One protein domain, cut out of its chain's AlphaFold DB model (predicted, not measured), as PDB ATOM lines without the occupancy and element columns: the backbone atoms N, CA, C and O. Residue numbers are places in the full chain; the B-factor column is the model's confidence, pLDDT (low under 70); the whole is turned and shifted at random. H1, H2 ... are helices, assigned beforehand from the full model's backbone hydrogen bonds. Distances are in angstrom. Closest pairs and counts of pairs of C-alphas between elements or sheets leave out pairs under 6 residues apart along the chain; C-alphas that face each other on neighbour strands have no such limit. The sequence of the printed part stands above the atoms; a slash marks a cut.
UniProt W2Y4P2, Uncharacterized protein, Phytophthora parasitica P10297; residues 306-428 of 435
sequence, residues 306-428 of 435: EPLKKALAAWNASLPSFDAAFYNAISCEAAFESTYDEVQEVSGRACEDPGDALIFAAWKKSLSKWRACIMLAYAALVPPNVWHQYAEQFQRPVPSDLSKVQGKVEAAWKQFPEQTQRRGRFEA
ATOM      1  N   GLU A 306     -11.310  34.623  29.111       82.81
ATOM      2  CA  GLU A 306     -12.459  33.726  29.302       82.81
ATOM      3  C   GLU A 306     -13.573  34.118  28.315       82.81
ATOM      4  O   GLU A 306     -13.842  35.314  28.187       82.81
ATOM      5  N   PRO A 307     -14.238  33.174  27.611       85.38
ATOM      6  CA  PRO A 307     -14.300  31.717  27.823       85.38
ATOM      7  C   PRO A 307     -13.315  30.869  26.987       85.38
ATOM      8  O   PRO A 307     -13.349  29.633  27.065       85.38
ATOM      9  N   LEU A 308     -12.469  31.498  26.161       86.12
ATOM     10  CA  LEU A 308     -11.535  30.809  25.258       86.12
ATOM     11  C   LEU A 308     -10.516  29.988  26.044       86.12
ATOM     12  O   LEU A 308     -10.321  28.807  25.761       86.12
ATOM     13  N   LYS A 309      -9.948  30.581  27.096       88.06
ATOM     14  CA  LYS A 309      -8.978  29.937  27.985       88.06
ATOM     15  C   LYS A 309      -9.466  28.592  28.527       88.06
ATOM     16  O   LYS A 309      -8.772  27.582  28.401       88.06
ATOM     17  N   LYS A 310     -10.688  28.542  29.066       88.88
ATOM     18  CA  LYS A 310     -11.298  27.298  29.560       88.88
ATOM     19  C   LYS A 310     -11.493  26.255  28.457       88.88
ATOM     20  O   LYS A 310     -11.276  25.066  28.694       88.88
ATOM     21  N   ALA A 311     -11.923  26.677  27.271       88.50
ATOM     22  CA  ALA A 311     -12.123  25.773  26.143       88.50
ATOM     23  C   ALA A 311     -10.794  25.208  25.614       88.50
ATOM     24  O   ALA A 311     -10.716  24.004  25.375       88.50
ATOM     25  N   LEU A 312      -9.748  26.033  25.509       88.94
ATOM     26  CA  LEU A 312      -8.425  25.592  25.075       88.94
ATOM     27  C   LEU A 312      -7.761  24.672  26.102       88.94
ATOM     28  O   LEU A 312      -7.184  23.655  25.734       88.94
ATOM     29  N   ALA A 313      -7.909  24.956  27.400       89.00
ATOM     30  CA  ALA A 313      -7.429  24.066  28.456       89.00
ATOM     31  C   ALA A 313      -8.093  22.677  28.382       89.00
ATOM     32  O   ALA A 313      -7.413  21.655  28.488       89.00
ATOM     33  N   ALA A 314      -9.409  22.628  28.145       89.44
ATOM     34  CA  ALA A 314     -10.128  21.372  27.937       89.44
ATOM     35  C   ALA A 314      -9.686  20.654  26.650       89.44
ATOM     36  O   ALA A 314      -9.557  19.430  26.640       89.44
ATOM     37  N   TRP A 315      -9.419  21.409  25.582       92.31
ATOM     38  CA  TRP A 315      -8.890  20.871  24.334       92.31
ATOM     39  C   TRP A 315      -7.497  20.259  24.528       92.31
ATOM     40  O   TRP A 315      -7.322  19.084  24.215       92.31
ATOM     41  N   ASN A 316      -6.555  20.975  25.150       89.69
ATOM     42  CA  ASN A 316      -5.217  20.475  25.481       89.69
ATOM     43  C   ASN A 316      -5.266  19.201  26.332       89.69
ATOM     44  O   ASN A 316      -4.515  18.258  26.090       89.69
ATOM     45  N   ALA A 317      -6.175  19.142  27.310       87.62
ATOM     46  CA  ALA A 317      -6.365  17.957  28.145       87.62
ATOM     47  C   ALA A 317      -6.912  16.742  27.370       87.62
ATOM     48  O   ALA A 317      -6.773  15.612  27.827       87.62
ATOM     49  N   SER A 318      -7.532  16.961  26.206       90.38
ATOM     50  CA  SER A 318      -8.097  15.900  25.365       90.38
ATOM     51  C   SER A 318      -7.104  15.284  24.370       90.38
ATOM     52  O   SER A 318      -7.453  14.321  23.678       90.38
ATOM     53  N   LEU A 319      -5.910  15.869  24.246       90.44
ATOM     54  CA  LEU A 319      -4.868  15.445  23.317       90.44
ATOM     55  C   LEU A 319      -4.129  14.200  23.834       90.44
ATOM     56  O   LEU A 319      -4.128  13.940  25.037       90.44
ATOM     57  N   PRO A 320      -3.480  13.420  22.953       88.00
ATOM     58  CA  PRO A 320      -2.561  12.372  23.379       88.00
ATOM     59  C   PRO A 320      -1.292  12.948  24.025       88.00
ATOM     60  O   PRO A 320      -1.029  14.153  23.991       88.00
ATOM     61  N   SER A 321      -0.505  12.080  24.658       84.56
ATOM     62  CA  SER A 321       0.773  12.413  25.290       84.56
ATOM     63  C   SER A 321       1.875  12.589  24.240       84.56
ATOM     64  O   SER A 321       2.344  11.610  23.666       84.56
ATOM     65  N   PHE A 322       2.294  13.836  24.007       82.19
ATOM     66  CA  PHE A 322       3.384  14.214  23.101       82.19
ATOM     67  C   PHE A 322       4.106  15.488  23.573       82.19
ATOM     68  O   PHE A 322       3.581  16.237  24.402       82.19
ATOM     69  N   ASP A 323       5.292  15.742  23.019       77.75
ATOM     70  CA  ASP A 323       6.117  16.919  23.308       77.75
ATOM     71  C   ASP A 323       5.860  18.088  22.336       77.75
ATOM     72  O   ASP A 323       5.221  17.952  21.287       77.75
ATOM     73  N   ALA A 324       6.369  19.272  22.680       73.50
ATOM     74  CA  ALA A 324       6.270  20.449  21.816       73.50
ATOM     75  C   ALA A 324       6.908  20.235  20.423       73.50
ATOM     76  O   ALA A 324       6.433  20.796  19.435       73.50
ATOM     77  N   ALA A 325       7.945  19.396  20.312       66.69
ATOM     78  CA  ALA A 325       8.599  19.093  19.039       66.69
ATOM     79  C   ALA A 325       7.663  18.357  18.066       66.69
ATOM     80  O   ALA A 325       7.561  18.743  16.899       66.69
ATOM     81  N   PHE A 326       6.934  17.348  18.548       81.00
ATOM     82  CA  PHE A 326       5.907  16.647  17.781       81.00
ATOM     83  C   PHE A 326       4.785  17.588  17.342       81.00
ATOM     84  O   PHE A 326       4.371  17.549  16.184       81.00
ATOM     85  N   TYR A 327       4.327  18.463  18.243       81.94
ATOM     86  CA  TYR A 327       3.297  19.451  17.923       81.94
ATOM     87  C   TYR A 327       3.738  20.364  16.773       81.94
ATOM     88  O   TYR A 327       3.056  20.454  15.755       81.94
ATOM     89  N   ASN A 328       4.935  20.947  16.883       72.19
ATOM     90  CA  ASN A 328       5.503  21.827  15.862       72.19
ATOM     91  C   ASN A 328       5.713  21.117  14.515       72.19
ATOM     92  O   ASN A 328       5.513  21.725  13.460       72.19
ATOM     93  N   ALA A 329       6.099  19.837  14.536       68.12
ATOM     94  CA  ALA A 329       6.254  19.037  13.326       68.12
ATOM     95  C   ALA A 329       4.917  18.862  12.587       68.12
ATOM     96  O   ALA A 329       4.865  19.060  11.377       68.12
ATOM     97  N   ILE A 330       3.833  18.563  13.311       82.56
ATOM     98  CA  ILE A 330       2.492  18.404  12.725       82.56
ATOM     99  C   ILE A 330       1.961  19.730  12.190       82.56
ATOM    100  O   ILE A 330       1.437  19.752  11.078       82.56
ATOM    101  N   SER A 331       2.128  20.828  12.935       77.31
ATOM    102  CA  SER A 331       1.725  22.178  12.502       77.31
ATOM    103  C   SER A 331       2.369  22.596  11.180       77.31
ATOM    104  O   SER A 331       1.795  23.371  10.428       77.31
ATOM    105  N   CYS A 332       3.557  22.070  10.880       67.25
ATOM    106  CA  CYS A 332       4.284  22.358   9.649       67.25
ATOM    107  C   CYS A 332       4.145  21.284   8.556       67.25
ATOM    108  O   CYS A 332       4.795  21.408   7.514       67.25
ATOM    109  N   GLU A 333       3.394  20.207   8.789       73.19
ATOM    110  CA  GLU A 333       3.261  19.127   7.815       73.19
ATOM    111  C   GLU A 333       2.287  19.555   6.712       73.19
ATOM    112  O   GLU A 333       1.135  19.891   6.979       73.19
ATOM    113  N   ALA A 334       2.718  19.470   5.451       70.81
ATOM    114  CA  ALA A 334       1.922  19.902   4.295       70.81
ATOM    115  C   ALA A 334       0.541  19.216   4.197       70.81
ATOM    116  O   ALA A 334      -0.393  19.763   3.623       70.81
ATOM    117  N   ALA A 335       0.392  18.015   4.769       75.00
ATOM    118  CA  ALA A 335      -0.890  17.311   4.824       75.00
ATOM    119  C   ALA A 335      -1.916  17.975   5.763       75.00
ATOM    120  O   ALA A 335      -3.113  17.722   5.625       75.00
ATOM    121  N   PHE A 336      -1.456  18.787   6.718       85.25
ATOM    122  CA  PHE A 336      -2.280  19.424   7.747       85.25
ATOM    123  C   PHE A 336      -2.227  20.955   7.715       85.25
ATOM    124  O   PHE A 336      -3.051  21.583   8.375       85.25
ATOM    125  N   GLU A 337      -1.321  21.539   6.922       81.62
ATOM    126  CA  GLU A 337      -1.109  22.986   6.760       81.62
ATOM    127  C   GLU A 337      -2.429  23.746   6.568       81.62
ATOM    128  O   GLU A 337      -2.748  24.622   7.362       81.62
ATOM    129  N   SER A 338      -3.291  23.317   5.638       85.19
ATOM    130  CA  SER A 338      -4.579  23.991   5.405       85.19
ATOM    131  C   SER A 338      -5.513  23.988   6.620       85.19
ATOM    132  O   SER A 338      -6.297  24.914   6.807       85.19
ATOM    133  N   THR A 339      -5.487  22.923   7.429       88.44
ATOM    134  CA  THR A 339      -6.309  22.837   8.645       88.44
ATOM    135  C   THR A 339      -5.705  23.673   9.763       88.44
ATOM    136  O   THR A 339      -6.450  24.304  10.506       88.44
ATOM    137  N   TYR A 340      -4.379  23.693   9.873       86.44
ATOM    138  CA  TYR A 340      -3.680  24.543  10.827       86.44
ATOM    139  C   TYR A 340      -3.934  26.027  10.534       86.44
ATOM    140  O   TYR A 340      -4.330  26.759  11.438       86.44
ATOM    141  N   ASP A 341      -3.833  26.446   9.272       84.94
ATOM    142  CA  ASP A 341      -4.115  27.820   8.844       84.94
ATOM    143  C   ASP A 341      -5.570  28.224   9.132       84.94
ATOM    144  O   ASP A 341      -5.813  29.299   9.683       84.94
ATOM    145  N   GLU A 342      -6.542  27.338   8.855       89.31
ATOM    146  CA  GLU A 342      -7.957  27.552   9.214       89.31
ATOM    147  C   GLU A 342      -8.113  27.783  10.728       89.31
ATOM    148  O   GLU A 342      -8.869  28.655  11.162       89.31
ATOM    149  N   VAL A 343      -7.404  27.011  11.555       89.25
ATOM    150  CA  VAL A 343      -7.451  27.157  13.016       89.25
ATOM    151  C   VAL A 343      -6.871  28.500  13.435       89.25
ATOM    152  O   VAL A 343      -7.519  29.189  14.216       89.25
ATOM    153  N   GLN A 344      -5.714  28.899  12.901       86.25
ATOM    154  CA  GLN A 344      -5.077  30.175  13.240       86.25
ATOM    155  C   GLN A 344      -5.949  31.377  12.851       86.25
ATOM    156  O   GLN A 344      -6.127  32.292  13.656       86.25
ATOM    157  N   GLU A 345      -6.563  31.354  11.664       85.62
ATOM    158  CA  GLU A 345      -7.475  32.411  11.212       85.62
ATOM    159  C   GLU A 345      -8.690  32.545  12.145       85.62
ATOM    160  O   GLU A 345      -9.032  33.640  12.602       85.62
ATOM    161  N   VAL A 346      -9.341  31.422  12.467       86.81
ATOM    162  CA  VAL A 346     -10.531  31.421  13.328       86.81
ATOM    163  C   VAL A 346     -10.170  31.758  14.781       86.81
ATOM    164  O   VAL A 346     -10.944  32.448  15.442       86.81
ATOM    165  N   SER A 347      -9.001  31.329  15.269       85.88
ATOM    166  CA  SER A 347      -8.463  31.709  16.583       85.88
ATOM    167  C   SER A 347      -8.252  33.218  16.688       85.88
ATOM    168  O   SER A 347      -8.685  33.814  17.672       85.88
ATOM    169  N   GLY A 348      -7.668  33.856  15.666       83.88
ATOM    170  CA  GLY A 348      -7.489  35.311  15.633       83.88
ATOM    171  C   GLY A 348      -8.817  36.059  15.777       83.88
ATOM    172  O   GLY A 348      -8.965  36.908  16.652       83.88
ATOM    173  N   ARG A 349      -9.830  35.650  15.003       84.62
ATOM    174  CA  ARG A 349     -11.188  36.219  15.081       84.62
ATOM    175  C   ARG A 349     -11.856  35.989  16.438       84.62
ATOM    176  O   ARG A 349     -12.560  36.864  16.931       84.62
ATOM    177  N   ALA A 350     -11.655  34.817  17.040       85.75
ATOM    178  CA  ALA A 350     -12.196  34.504  18.359       85.75
ATOM    179  C   ALA A 350     -11.556  35.364  19.460       85.75
ATOM    180  O   ALA A 350     -12.247  35.755  20.395       85.75
ATOM    181  N   CYS A 351     -10.265  35.689  19.342       84.44
ATOM    182  CA  CYS A 351      -9.577  36.594  20.263       84.44
ATOM    183  C   CYS A 351     -10.060  38.049  20.146       84.44
ATOM    184  O   CYS A 351     -10.082  38.753  21.153       84.44
ATOM    185  N   GLU A 352     -10.450  38.493  18.947       84.75
ATOM    186  CA  GLU A 352     -10.995  39.838  18.711       84.75
ATOM    187  C   GLU A 352     -12.401  40.018  19.303       84.75
ATOM    188  O   GLU A 352     -12.677  41.057  19.906       84.75
ATOM    189  N   ASP A 353     -13.269  39.006  19.183       84.00
ATOM    190  CA  ASP A 353     -14.612  39.004  19.779       84.00
ATOM    191  C   ASP A 353     -14.919  37.690  20.531       84.00
ATOM    192  O   ASP A 353     -15.620  36.806  20.023       84.00
ATOM    193  N   PRO A 354     -14.428  37.545  21.779       77.62
ATOM    194  CA  PRO A 354     -14.624  36.332  22.579       77.62
ATOM    195  C   PRO A 354     -16.080  36.086  23.005       77.62
ATOM    196  O   PRO A 354     -16.398  35.010  23.519       77.62
ATOM    197  N   GLY A 355     -16.948  37.095  22.864       77.75
ATOM    198  CA  GLY A 355     -18.353  37.051  23.268       77.75
ATOM    199  C   GLY A 355     -19.297  36.552  22.171       77.75
ATOM    200  O   GLY A 355     -20.423  36.153  22.482       77.75
ATOM    201  N   ASP A 356     -18.854  36.537  20.911       88.69
ATOM    202  CA  ASP A 356     -19.654  36.072  19.781       88.69
ATOM    203  C   ASP A 356     -19.809  34.539  19.803       88.69
ATOM    204  O   ASP A 356     -18.872  33.759  19.602       88.69
ATOM    205  N   ALA A 357     -21.046  34.086  20.019       89.19
ATOM    206  CA  ALA A 357     -21.379  32.669  20.105       89.19
ATOM    207  C   ALA A 357     -21.155  31.897  18.790       89.19
ATOM    208  O   ALA A 357     -20.852  30.701  18.834       89.19
ATOM    209  N   LEU A 358     -21.303  32.546  17.629       91.19
ATOM    210  CA  LEU A 358     -21.078  31.936  16.317       91.19
ATOM    211  C   LEU A 358     -19.581  31.765  16.050       91.19
ATOM    212  O   LEU A 358     -19.168  30.682  15.626       91.19
ATOM    213  N   ILE A 359     -18.772  32.787  16.343       88.88
ATOM    214  CA  ILE A 359     -17.308  32.715  16.209       88.88
ATOM    215  C   ILE A 359     -16.749  31.675  17.182       88.88
ATOM    216  O   ILE A 359     -15.978  30.804  16.776       88.88
ATOM    217  N   PHE A 360     -17.211  31.669  18.433       89.00
ATOM    218  CA  PHE A 360     -16.795  30.682  19.427       89.00
ATOM    219  C   PHE A 360     -17.162  29.241  19.030       89.00
ATOM    220  O   PHE A 360     -16.378  28.310  19.237       89.00
ATOM    221  N   ALA A 361     -18.339  29.027  18.430       90.25
ATOM    222  CA  ALA A 361     -18.735  27.718  17.911       90.25
ATOM    223  C   ALA A 361     -17.880  27.286  16.706       90.25
ATOM    224  O   ALA A 361     -17.477  26.121  16.628       90.25
ATOM    225  N   ALA A 362     -17.574  28.211  15.792       91.06
ATOM    226  CA  ALA A 362     -16.684  27.961  14.660       91.06
ATOM    227  C   ALA A 362     -15.265  27.606  15.129       91.06
ATOM    228  O   ALA A 362     -14.685  26.639  14.635       91.06
ATOM    229  N   TRP A 363     -14.753  28.308  16.138       92.06
ATOM    230  CA  TRP A 363     -13.446  28.052  16.737       92.06
ATOM    231  C   TRP A 363     -13.355  26.678  17.406       92.06
ATOM    232  O   TRP A 363     -12.426  25.912  17.167       92.06
ATOM    233  N   LYS A 364     -14.377  26.270  18.167       90.81
ATOM    234  CA  LYS A 364     -14.431  24.897  18.702       90.81
ATOM    235  C   LYS A 364     -14.436  23.840  17.602       90.81
ATOM    236  O   LYS A 364     -13.835  22.777  17.764       90.81
ATOM    237  N   LYS A 365     -15.117  24.115  16.487       92.69
ATOM    238  CA  LYS A 365     -15.156  23.210  15.336       92.69
ATOM    239  C   LYS A 365     -13.784  23.102  14.662       92.69
ATOM    240  O   LYS A 365     -13.385  21.984  14.339       92.69
ATOM    241  N   SER A 366     -13.059  24.209  14.483       92.81
ATOM    242  CA  SER A 366     -11.698  24.179  13.927       92.81
ATOM    243  C   SER A 366     -10.731  23.446  14.862       92.81
ATOM    244  O   SER A 366     -10.041  22.533  14.412       92.81
ATOM    245  N   LEU A 367     -10.773  23.705  16.174       92.12
ATOM    246  CA  LEU A 367      -9.991  22.957  17.168       92.12
ATOM    247  C   LEU A 367     -10.290  21.450  17.152       92.12
ATOM    248  O   LEU A 367      -9.384  20.628  17.313       92.12
ATOM    249  N   SER A 368     -11.547  21.051  16.933       92.12
ATOM    250  CA  SER A 368     -11.902  19.630  16.813       92.12
ATOM    251  C   SER A 368     -11.300  18.988  15.562       92.12
ATOM    252  O   SER A 368     -10.828  17.853  15.632       92.12
ATOM    253  N   LYS A 369     -11.273  19.705  14.428       92.06
ATOM    254  CA  LYS A 369     -10.572  19.239  13.221       92.06
ATOM    255  C   LYS A 369      -9.073  19.110  13.482       92.06
ATOM    256  O   LYS A 369      -8.477  18.100  13.125       92.06
ATOM    257  N   TRP A 370      -8.479  20.090  14.162       93.25
ATOM    258  CA  TRP A 370      -7.056  20.063  14.493       93.25
ATOM    259  C   TRP A 370      -6.689  18.879  15.382       93.25
ATOM    260  O   TRP A 370      -5.741  18.143  15.109       93.25
ATOM    261  N   ARG A 371      -7.513  18.612  16.398       93.25
ATOM    262  CA  ARG A 371      -7.370  17.427  17.243       93.25
ATOM    263  C   ARG A 371      -7.393  16.136  16.426       93.25
ATOM    264  O   ARG A 371      -6.583  15.253  16.688       93.25
ATOM    265  N   ALA A 372      -8.288  16.013  15.448       91.75
ATOM    266  CA  ALA A 372      -8.339  14.846  14.569       91.75
ATOM    267  C   ALA A 372      -7.030  14.649  13.782       91.75
ATOM    268  O   ALA A 372      -6.529  13.524  13.709       91.75
ATOM    269  N   CYS A 373      -6.437  15.730  13.260       91.00
ATOM    270  CA  CYS A 373      -5.128  15.696  12.600       91.00
ATOM    271  C   CYS A 373      -4.025  15.211  13.551       91.00
ATOM    272  O   CYS A 373      -3.261  14.313  13.199       91.00
ATOM    273  N   ILE A 374      -3.991  15.738  14.781       91.25
ATOM    274  CA  ILE A 374      -3.026  15.323  15.811       91.25
ATOM    275  C   ILE A 374      -3.190  13.839  16.152       91.25
ATOM    276  O   ILE A 374      -2.202  13.115  16.237       91.25
ATOM    277  N   MET A 375      -4.424  13.360  16.315       91.38
ATOM    278  CA  MET A 375      -4.713  11.955  16.619       91.38
ATOM    279  C   MET A 375      -4.276  11.023  15.484       91.38
ATOM    280  O   MET A 375      -3.655   9.990  15.739       91.38
ATOM    281  N   LEU A 376      -4.547  11.411  14.235       91.31
ATOM    282  CA  LEU A 376      -4.099  10.680  13.052       91.31
ATOM    283  C   LEU A 376      -2.570  10.612  12.985       91.31
ATOM    284  O   LEU A 376      -2.010   9.531  12.801       91.31
ATOM    285  N   ALA A 377      -1.896  11.747  13.168       89.06
ATOM    286  CA  ALA A 377      -0.442  11.813  13.200       89.06
ATOM    287  C   ALA A 377       0.143  10.979  14.340       89.06
ATOM    288  O   ALA A 377       1.079  10.216  14.117       89.06
ATOM    289  N   TYR A 378      -0.446  11.041  15.531       90.06
ATOM    290  CA  TYR A 378       0.004  10.260  16.676       90.06
ATOM    291  C   TYR A 378      -0.117   8.760  16.412       90.06
ATOM    292  O   TYR A 378       0.850   8.026  16.585       90.06
ATOM    293  N   ALA A 379      -1.258   8.306  15.892       90.50
ATOM    294  CA  ALA A 379      -1.466   6.905  15.542       90.50
ATOM    295  C   ALA A 379      -0.517   6.409  14.433       90.50
ATOM    296  O   ALA A 379      -0.079   5.257  14.458       90.50
ATOM    297  N   ALA A 380      -0.191   7.263  13.460       87.75
ATOM    298  CA  ALA A 380       0.682   6.915  12.342       87.75
ATOM    299  C   ALA A 380       2.181   6.997  12.679       87.75
ATOM    300  O   ALA A 380       2.987   6.340  12.018       87.75
ATOM    301  N   LEU A 381       2.578   7.799  13.667       83.94
ATOM    302  CA  LEU A 381       3.987   8.079  13.970       83.94
ATOM    303  C   LEU A 381       4.465   7.450  15.279       83.94
ATOM    304  O   LEU A 381       5.643   7.113  15.388       83.94
ATOM    305  N   VAL A 382       3.567   7.243  16.243       84.56
ATOM    306  CA  VAL A 382       3.894   6.680  17.554       84.56
ATOM    307  C   VAL A 382       3.394   5.234  17.642       84.56
ATOM    308  O   VAL A 382       2.181   5.002  17.589       84.56
ATOM    309  N   PRO A 383       4.300   4.251  17.800       84.75
ATOM    310  CA  PRO A 383       3.931   2.847  17.927       84.75
ATOM    311  C   PRO A 383       2.977   2.584  19.112       84.75
ATOM    312  O   PRO A 383       3.216   3.093  20.210       84.75
ATOM    313  N   PRO A 384       1.932   1.748  18.957       86.75
ATOM    314  CA  PRO A 384       0.973   1.470  20.033       86.75
ATOM    315  C   PRO A 384       1.583   0.921  21.327       86.75
ATOM    316  O   PRO A 384       1.098   1.204  22.420       86.75
ATOM    317  N   ASN A 385       2.674   0.162  21.224       84.19
ATOM    318  CA  ASN A 385       3.353  -0.445  22.369       84.19
ATOM    319  C   ASN A 385       4.058   0.566  23.288       84.19
ATOM    320  O   ASN A 385       4.361   0.210  24.424       84.19
ATOM    321  N   VAL A 386       4.305   1.803  22.837       85.06
ATOM    322  CA  VAL A 386       4.967   2.843  23.652       85.06
ATOM    323  C   VAL A 386       4.001   3.888  24.218       85.06
ATOM    324  O   VAL A 386       4.410   4.725  25.019       85.06
ATOM    325  N   TRP A 387       2.708   3.836  23.872       86.81
ATOM    326  CA  TRP A 387       1.721   4.830  24.319       86.81
ATOM    327  C   TRP A 387       1.630   4.946  25.844       86.81
ATOM    328  O   TRP A 387       1.539   6.050  26.374       86.81
ATOM    329  N   HIS A 388       1.698   3.821  26.562       83.19
ATOM    330  CA  HIS A 388       1.658   3.819  28.027       83.19
ATOM    331  C   HIS A 388       2.891   4.485  28.650       83.19
ATOM    332  O   HIS A 388       2.744   5.271  29.582       83.19
ATOM    333  N   GLN A 389       4.082   4.243  28.094       81.19
ATOM    334  CA  GLN A 389       5.321   4.873  28.562       81.19
ATOM    335  C   GLN A 389       5.265   6.395  28.385       81.19
ATOM    336  O   GLN A 389       5.600   7.145  29.298       81.19
ATOM    337  N   TYR A 390       4.757   6.856  27.239       76.94
ATOM    338  CA  TYR A 390       4.551   8.281  26.971       76.94
ATOM    339  C   TYR A 390       3.502   8.897  27.899       76.94
ATOM    340  O   TYR A 390       3.679  10.009  28.397       76.94
ATOM    341  N   ALA A 391       2.405   8.185  28.156       82.19
ATOM    342  CA  ALA A 391       1.373   8.659  29.068       82.19
ATOM    343  C   ALA A 391       1.903   8.877  30.494       82.19
ATOM    344  O   ALA A 391       1.560   9.881  31.121       82.19
ATOM    345  N   GLU A 392       2.769   7.984  30.979       80.38
ATOM    346  CA  GLU A 392       3.442   8.130  32.272       80.38
ATOM    347  C   GLU A 392       4.453   9.283  32.266       80.38
ATOM    348  O   GLU A 392       4.416  10.132  33.158       80.38
ATOM    349  N   GLN A 393       5.310   9.360  31.242       78.81
ATOM    350  CA  GLN A 393       6.351  10.386  31.131       78.81
ATOM    351  C   GLN A 393       5.778  11.809  31.120       78.81
ATOM    352  O   GLN A 393       6.295  12.688  31.807       78.81
ATOM    353  N   PHE A 394       4.711  12.038  30.351       74.69
ATOM    354  CA  PHE A 394       4.090  13.358  30.191       74.69
ATOM    355  C   PHE A 394       2.892  13.585  31.123       74.69
ATOM    356  O   PHE A 394       2.231  14.617  31.020       74.69
ATOM    357  N   GLN A 395       2.588  12.629  32.011       79.69
ATOM    358  CA  GLN A 395       1.437  12.665  32.927       79.69
ATOM    359  C   GLN A 395       0.106  12.992  32.224       79.69
ATOM    360  O   GLN A 395      -0.757  13.685  32.766       79.69
ATOM    361  N   ARG A 396      -0.074  12.492  30.995       83.19
ATOM    362  CA  ARG A 396      -1.265  12.724  30.167       83.19
ATOM    363  C   ARG A 396      -1.800  11.376  29.673       83.19
ATOM    364  O   ARG A 396      -1.057  10.648  29.019       83.19
ATOM    365  N   PRO A 397      -3.054  11.006  29.986       84.19
ATOM    366  CA  PRO A 397      -3.573   9.680  29.670       84.19
ATOM    367  C   PRO A 397      -3.737   9.476  28.163       84.19
ATOM    368  O   PRO A 397      -3.980  10.422  27.415       84.19
ATOM    369  N   VAL A 398      -3.679   8.215  27.729       86.31
ATOM    370  CA  VAL A 398      -4.031   7.845  26.356       86.31
ATOM    371  C   VAL A 398      -5.520   8.155  26.124       86.31
ATOM    372  O   VAL A 398      -6.362   7.645  26.872       86.31
ATOM    373  N   PRO A 399      -5.880   8.972  25.118       89.81
ATOM    374  CA  PRO A 399      -7.271   9.323  24.860       89.81
ATOM    375  C   PRO A 399      -8.129   8.096  24.524       89.81
ATOM    376  O   PRO A 399      -7.724   7.218  23.762       89.81
ATOM    377  N   SER A 400      -9.351   8.042  25.067       87.19
ATOM    378  CA  SER A 400     -10.238   6.872  24.926       87.19
ATOM    379  C   SER A 400     -10.614   6.539  23.477       87.19
ATOM    380  O   SER A 400     -10.865   5.384  23.139       87.19
ATOM    381  N   ASP A 401     -10.661   7.545  22.609       88.06
ATOM    382  CA  ASP A 401     -10.890   7.406  21.176       88.06
ATOM    383  C   ASP A 401      -9.692   6.783  20.454       88.06
ATOM    384  O   ASP A 401      -9.909   5.986  19.544       88.06
ATOM    385  N   LEU A 402      -8.460   7.032  20.915       88.38
ATOM    386  CA  LEU A 402      -7.272   6.316  20.442       88.38
ATOM    387  C   LEU A 402      -7.327   4.838  20.855       88.38
ATOM    388  O   LEU A 402      -7.131   3.951  20.024       88.38
ATOM    389  N   SER A 403      -7.680   4.563  22.116       87.62
ATOM    390  CA  SER A 403      -7.820   3.194  22.630       87.62
ATOM    391  C   SER A 403      -8.887   2.390  21.875       87.62
ATOM    392  O   SER A 403      -8.681   1.215  21.578       87.62
ATOM    393  N   LYS A 404     -10.010   3.015  21.493       89.81
ATOM    394  CA  LYS A 404     -11.084   2.359  20.717       89.81
ATOM    395  C   LYS A 404     -10.635   1.886  19.336       89.81
ATOM    396  O   LYS A 404     -11.178   0.909  18.825       89.81
ATOM    397  N   VAL A 405      -9.677   2.575  18.720       91.75
ATOM    398  CA  VAL A 405      -9.181   2.247  17.375       91.75
ATOM    399  C   VAL A 405      -7.830   1.538  17.394       91.75
ATOM    400  O   VAL A 405      -7.296   1.254  16.324       91.75
ATOM    401  N   GLN A 406      -7.307   1.186  18.573       90.94
ATOM    402  CA  GLN A 406      -5.990   0.568  18.742       90.94
ATOM    403  C   GLN A 406      -5.774  -0.632  17.810       90.94
ATOM    404  O   GLN A 406      -4.752  -0.694  17.136       90.94
ATOM    405  N   GLY A 407      -6.761  -1.524  17.662       91.44
ATOM    406  CA  GLY A 407      -6.646  -2.675  16.756       91.44
ATOM    407  C   GLY A 407      -6.445  -2.297  15.279       91.44
ATOM    408  O   GLY A 407      -5.709  -2.977  14.566       91.44
ATOM    409  N   LYS A 408      -7.041  -1.187  14.811       92.62
ATOM    410  CA  LYS A 408      -6.802  -0.660  13.453       92.62
ATOM    411  C   LYS A 408      -5.399  -0.074  13.327       92.62
ATOM    412  O   LYS A 408      -4.740  -0.281  12.313       92.62
ATOM    413  N   VAL A 409      -4.941   0.626  14.364       92.31
ATOM    414  CA  VAL A 409      -3.591   1.198  14.408       92.31
ATOM    415  C   VAL A 409      -2.541   0.090  14.398       92.31
ATOM    416  O   VAL A 409      -1.634   0.116  13.573       92.31
ATOM    417  N   GLU A 410      -2.700  -0.944  15.220       92.62
ATOM    418  CA  GLU A 410      -1.818  -2.115  15.227       92.62
ATOM    419  C   GLU A 410      -1.794  -2.840  13.875       92.62
ATOM    420  O   GLU A 410      -0.730  -3.276  13.438       92.62
ATOM    421  N   ALA A 411      -2.930  -2.945  13.178       92.00
ATOM    422  CA  ALA A 411      -2.974  -3.511  11.829       92.00
ATOM    423  C   ALA A 411      -2.176  -2.664  10.821       92.00
ATOM    424  O   ALA A 411      -1.401  -3.219  10.041       92.00
ATOM    425  N   ALA A 412      -2.302  -1.334  10.880       90.44
ATOM    426  CA  ALA A 412      -1.522  -0.425  10.042       90.44
ATOM    427  C   ALA A 412      -0.014  -0.534  10.328       90.44
ATOM    428  O   ALA A 412       0.783  -0.593   9.395       90.44
ATOM    429  N   TRP A 413       0.387  -0.635  11.598       89.88
ATOM    430  CA  TRP A 413       1.786  -0.859  11.985       89.88
ATOM    431  C   TRP A 413       2.301  -2.251  11.608       89.88
ATOM    432  O   TRP A 413       3.477  -2.395  11.300       89.88
ATOM    433  N   LYS A 414       1.450  -3.280  11.557       90.50
ATOM    434  CA  LYS A 414       1.841  -4.593  11.013       90.50
ATOM    435  C   LYS A 414       2.041  -4.557   9.499       90.50
ATOM    436  O   LYS A 414       2.951  -5.207   8.999       90.50
ATOM    437  N   GLN A 415       1.198  -3.819   8.777       89.06
ATOM    438  CA  GLN A 415       1.315  -3.652   7.326       89.06
ATOM    439  C   GLN A 415       2.525  -2.787   6.944       89.06
ATOM    440  O   GLN A 415       3.176  -3.041   5.932       89.06
ATOM    441  N   PHE A 416       2.827  -1.786   7.768       83.62
ATOM    442  CA  PHE A 416       3.905  -0.825   7.576       83.62
ATOM    443  C   PHE A 416       4.753  -0.740   8.858       83.62
ATOM    444  O   PHE A 416       4.560   0.192   9.644       83.62
ATOM    445  N   PRO A 417       5.649  -1.711   9.116       74.56
ATOM    446  CA  PRO A 417       6.390  -1.805  10.378       74.56
ATOM    447  C   PRO A 417       7.520  -0.786  10.527       74.56
ATOM    448  O   PRO A 417       7.840  -0.387  11.646       74.56
ATOM    449  N   GLU A 418       8.143  -0.347   9.434       67.88
ATOM    450  CA  GLU A 418       9.301   0.541   9.531       67.88
ATOM    451  C   GLU A 418       8.881   1.995   9.756       67.88
ATOM    452  O   GLU A 418       7.940   2.484   9.128       67.88
ATOM    453  N   GLN A 419       9.614   2.748  10.581       62.94
ATOM    454  CA  GLN A 419       9.349   4.181  10.799       62.94
ATOM    455  C   GLN A 419       9.298   4.979   9.483       62.94
ATOM    456  O   GLN A 419       8.448   5.853   9.303       62.94
ATOM    457  N   THR A 420      10.109   4.570   8.509       54.34
ATOM    458  CA  THR A 420      10.176   5.084   7.134       54.34
ATOM    459  C   THR A 420       8.848   4.973   6.365       54.34
ATOM    460  O   THR A 420       8.605   5.757   5.450       54.34
ATOM    461  N   GLN A 421       7.952   4.054   6.738       69.38
ATOM    462  CA  GLN A 421       6.681   3.778   6.056       69.38
ATOM    463  C   GLN A 421       5.490   4.577   6.619       69.38
ATOM    464  O   GLN A 421       4.330   4.225   6.392       69.38
ATOM    465  N   ARG A 422       5.753   5.691   7.318       77.31
ATOM    466  CA  ARG A 422       4.720   6.536   7.945       77.31
ATOM    467  C   ARG A 422       3.592   6.958   7.004       77.31
ATOM    468  O   ARG A 422       2.441   6.996   7.417       77.31
ATOM    469  N   ARG A 423       3.892   7.214   5.725       72.38
ATOM    470  CA  ARG A 423       2.884   7.580   4.712       72.38
ATOM    471  C   ARG A 423       1.871   6.461   4.456       72.38
ATOM    472  O   ARG A 423       0.682   6.743   4.401       72.38
ATOM    473  N   GLY A 424       2.318   5.204   4.394       77.75
ATOM    474  CA  GLY A 424       1.412   4.057   4.285       77.75
ATOM    475  C   GLY A 424       0.486   3.949   5.498       77.75
ATOM    476  O   GLY A 424      -0.702   3.674   5.349       77.75
ATOM    477  N   ARG A 425       0.994   4.272   6.698       88.62
ATOM    478  CA  ARG A 425       0.173   4.347   7.917       88.62
ATOM    479  C   ARG A 425      -0.828   5.501   7.877       88.62
ATOM    480  O   ARG A 425      -1.979   5.289   8.238       88.62
ATOM    481  N   PHE A 426      -0.432   6.683   7.400       84.62
ATOM    482  CA  PHE A 426      -1.354   7.806   7.199       84.62
ATOM    483  C   PHE A 426      -2.504   7.446   6.253       84.62
ATOM    484  O   PHE A 426      -3.657   7.719   6.574       84.62
ATOM    485  N   GLU A 427      -2.211   6.793   5.126       85.25
ATOM    486  CA  GLU A 427      -3.230   6.346   4.170       85.25
ATOM    487  C   GLU A 427      -4.132   5.251   4.765       85.25
ATOM    488  O   GLU A 427      -5.353   5.331   4.652       85.25
ATOM    489  N   ALA A 428      -3.559   4.265   5.463       87.50
ATOM    490  CA  ALA A 428      -4.317   3.184   6.098       87.50
ATOM    491  C   ALA A 428      -5.232   3.665   7.238       87.50
ATOM    492  O   ALA A 428      -6.262   3.048   7.515       87.50
TER     493      ALA A 428
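What this domain is: This is residues 306 to 428 of the 435 residues of an uncharacterized protein of Phytophthora parasitica P10297 (UniProt W2Y4P2). One long helix, H4, runs most of the length of an elongated body; H3 folds back on its first half as a hairpin, with H1 loosely alongside, and H6 and H7 pack on its last turns. H2 stands crosswise to H4, and H5 only just touches H6, at residues 406 to 410 of H6 alone and at a steep tilt of 45 degrees, and is apart from H7. The printed part has 123 residues with seven named helices, H1 to H7 in order, and no named strand: the class is all helix, mostly crossed. It is compact, with a radius of gyration of the C-alphas of 15.7 A, and spans 48 by 29 by 24 A.

How they stand to each other: H1, residues 308 to 317, only just touches the hub H4, residues 357 to 381, with 3 pairs of C-alphas within 8 A; the closest, Trp 315 and Leu 367, are 7.5 A apart. H2, residues 324 to 331, only just touches H4 too, with 3 such pairs, the closest C-alphas being Ile 330 and Ile 374, 7.0 A. H3, residues 337 to 352, forms a hairpin with H4 at a shallow tilt of 32 degrees, closest at C-alphas 343 and 366, 5.3 A. H5, residues 384 to 393, forms a hairpin with H6, residues 400 to 415. H7, residues 419 to 428, touches H4, closest at C-alphas 425 and 380, 5.1 A. H4 touches H6 with residues 375 to 380 alone, closest at C-alphas 379 and 409, 6.2 A. Every O i to N i+4 pair is within hydrogen-bond range in H1 to H4, but 4 of 6 in H5, 9 of 12 in H6 and 4 of 6 in H7.

Where its parts are: H1 begins at C-alpha 308 (-11.535, 30.809, 25.258). H3 measures 22.9 A, H4 35.9 A and H6 23.5 A. H7 ends at C-alpha 428 (-4.317, 3.184, 6.098).

The domain as a whole: C-alphas 355 and 415, the farthest apart, are 47.9 A apart. The printed part has no cut and no long link. Residues 325, 329, 332 and 418 to 421 have pLDDT under 70.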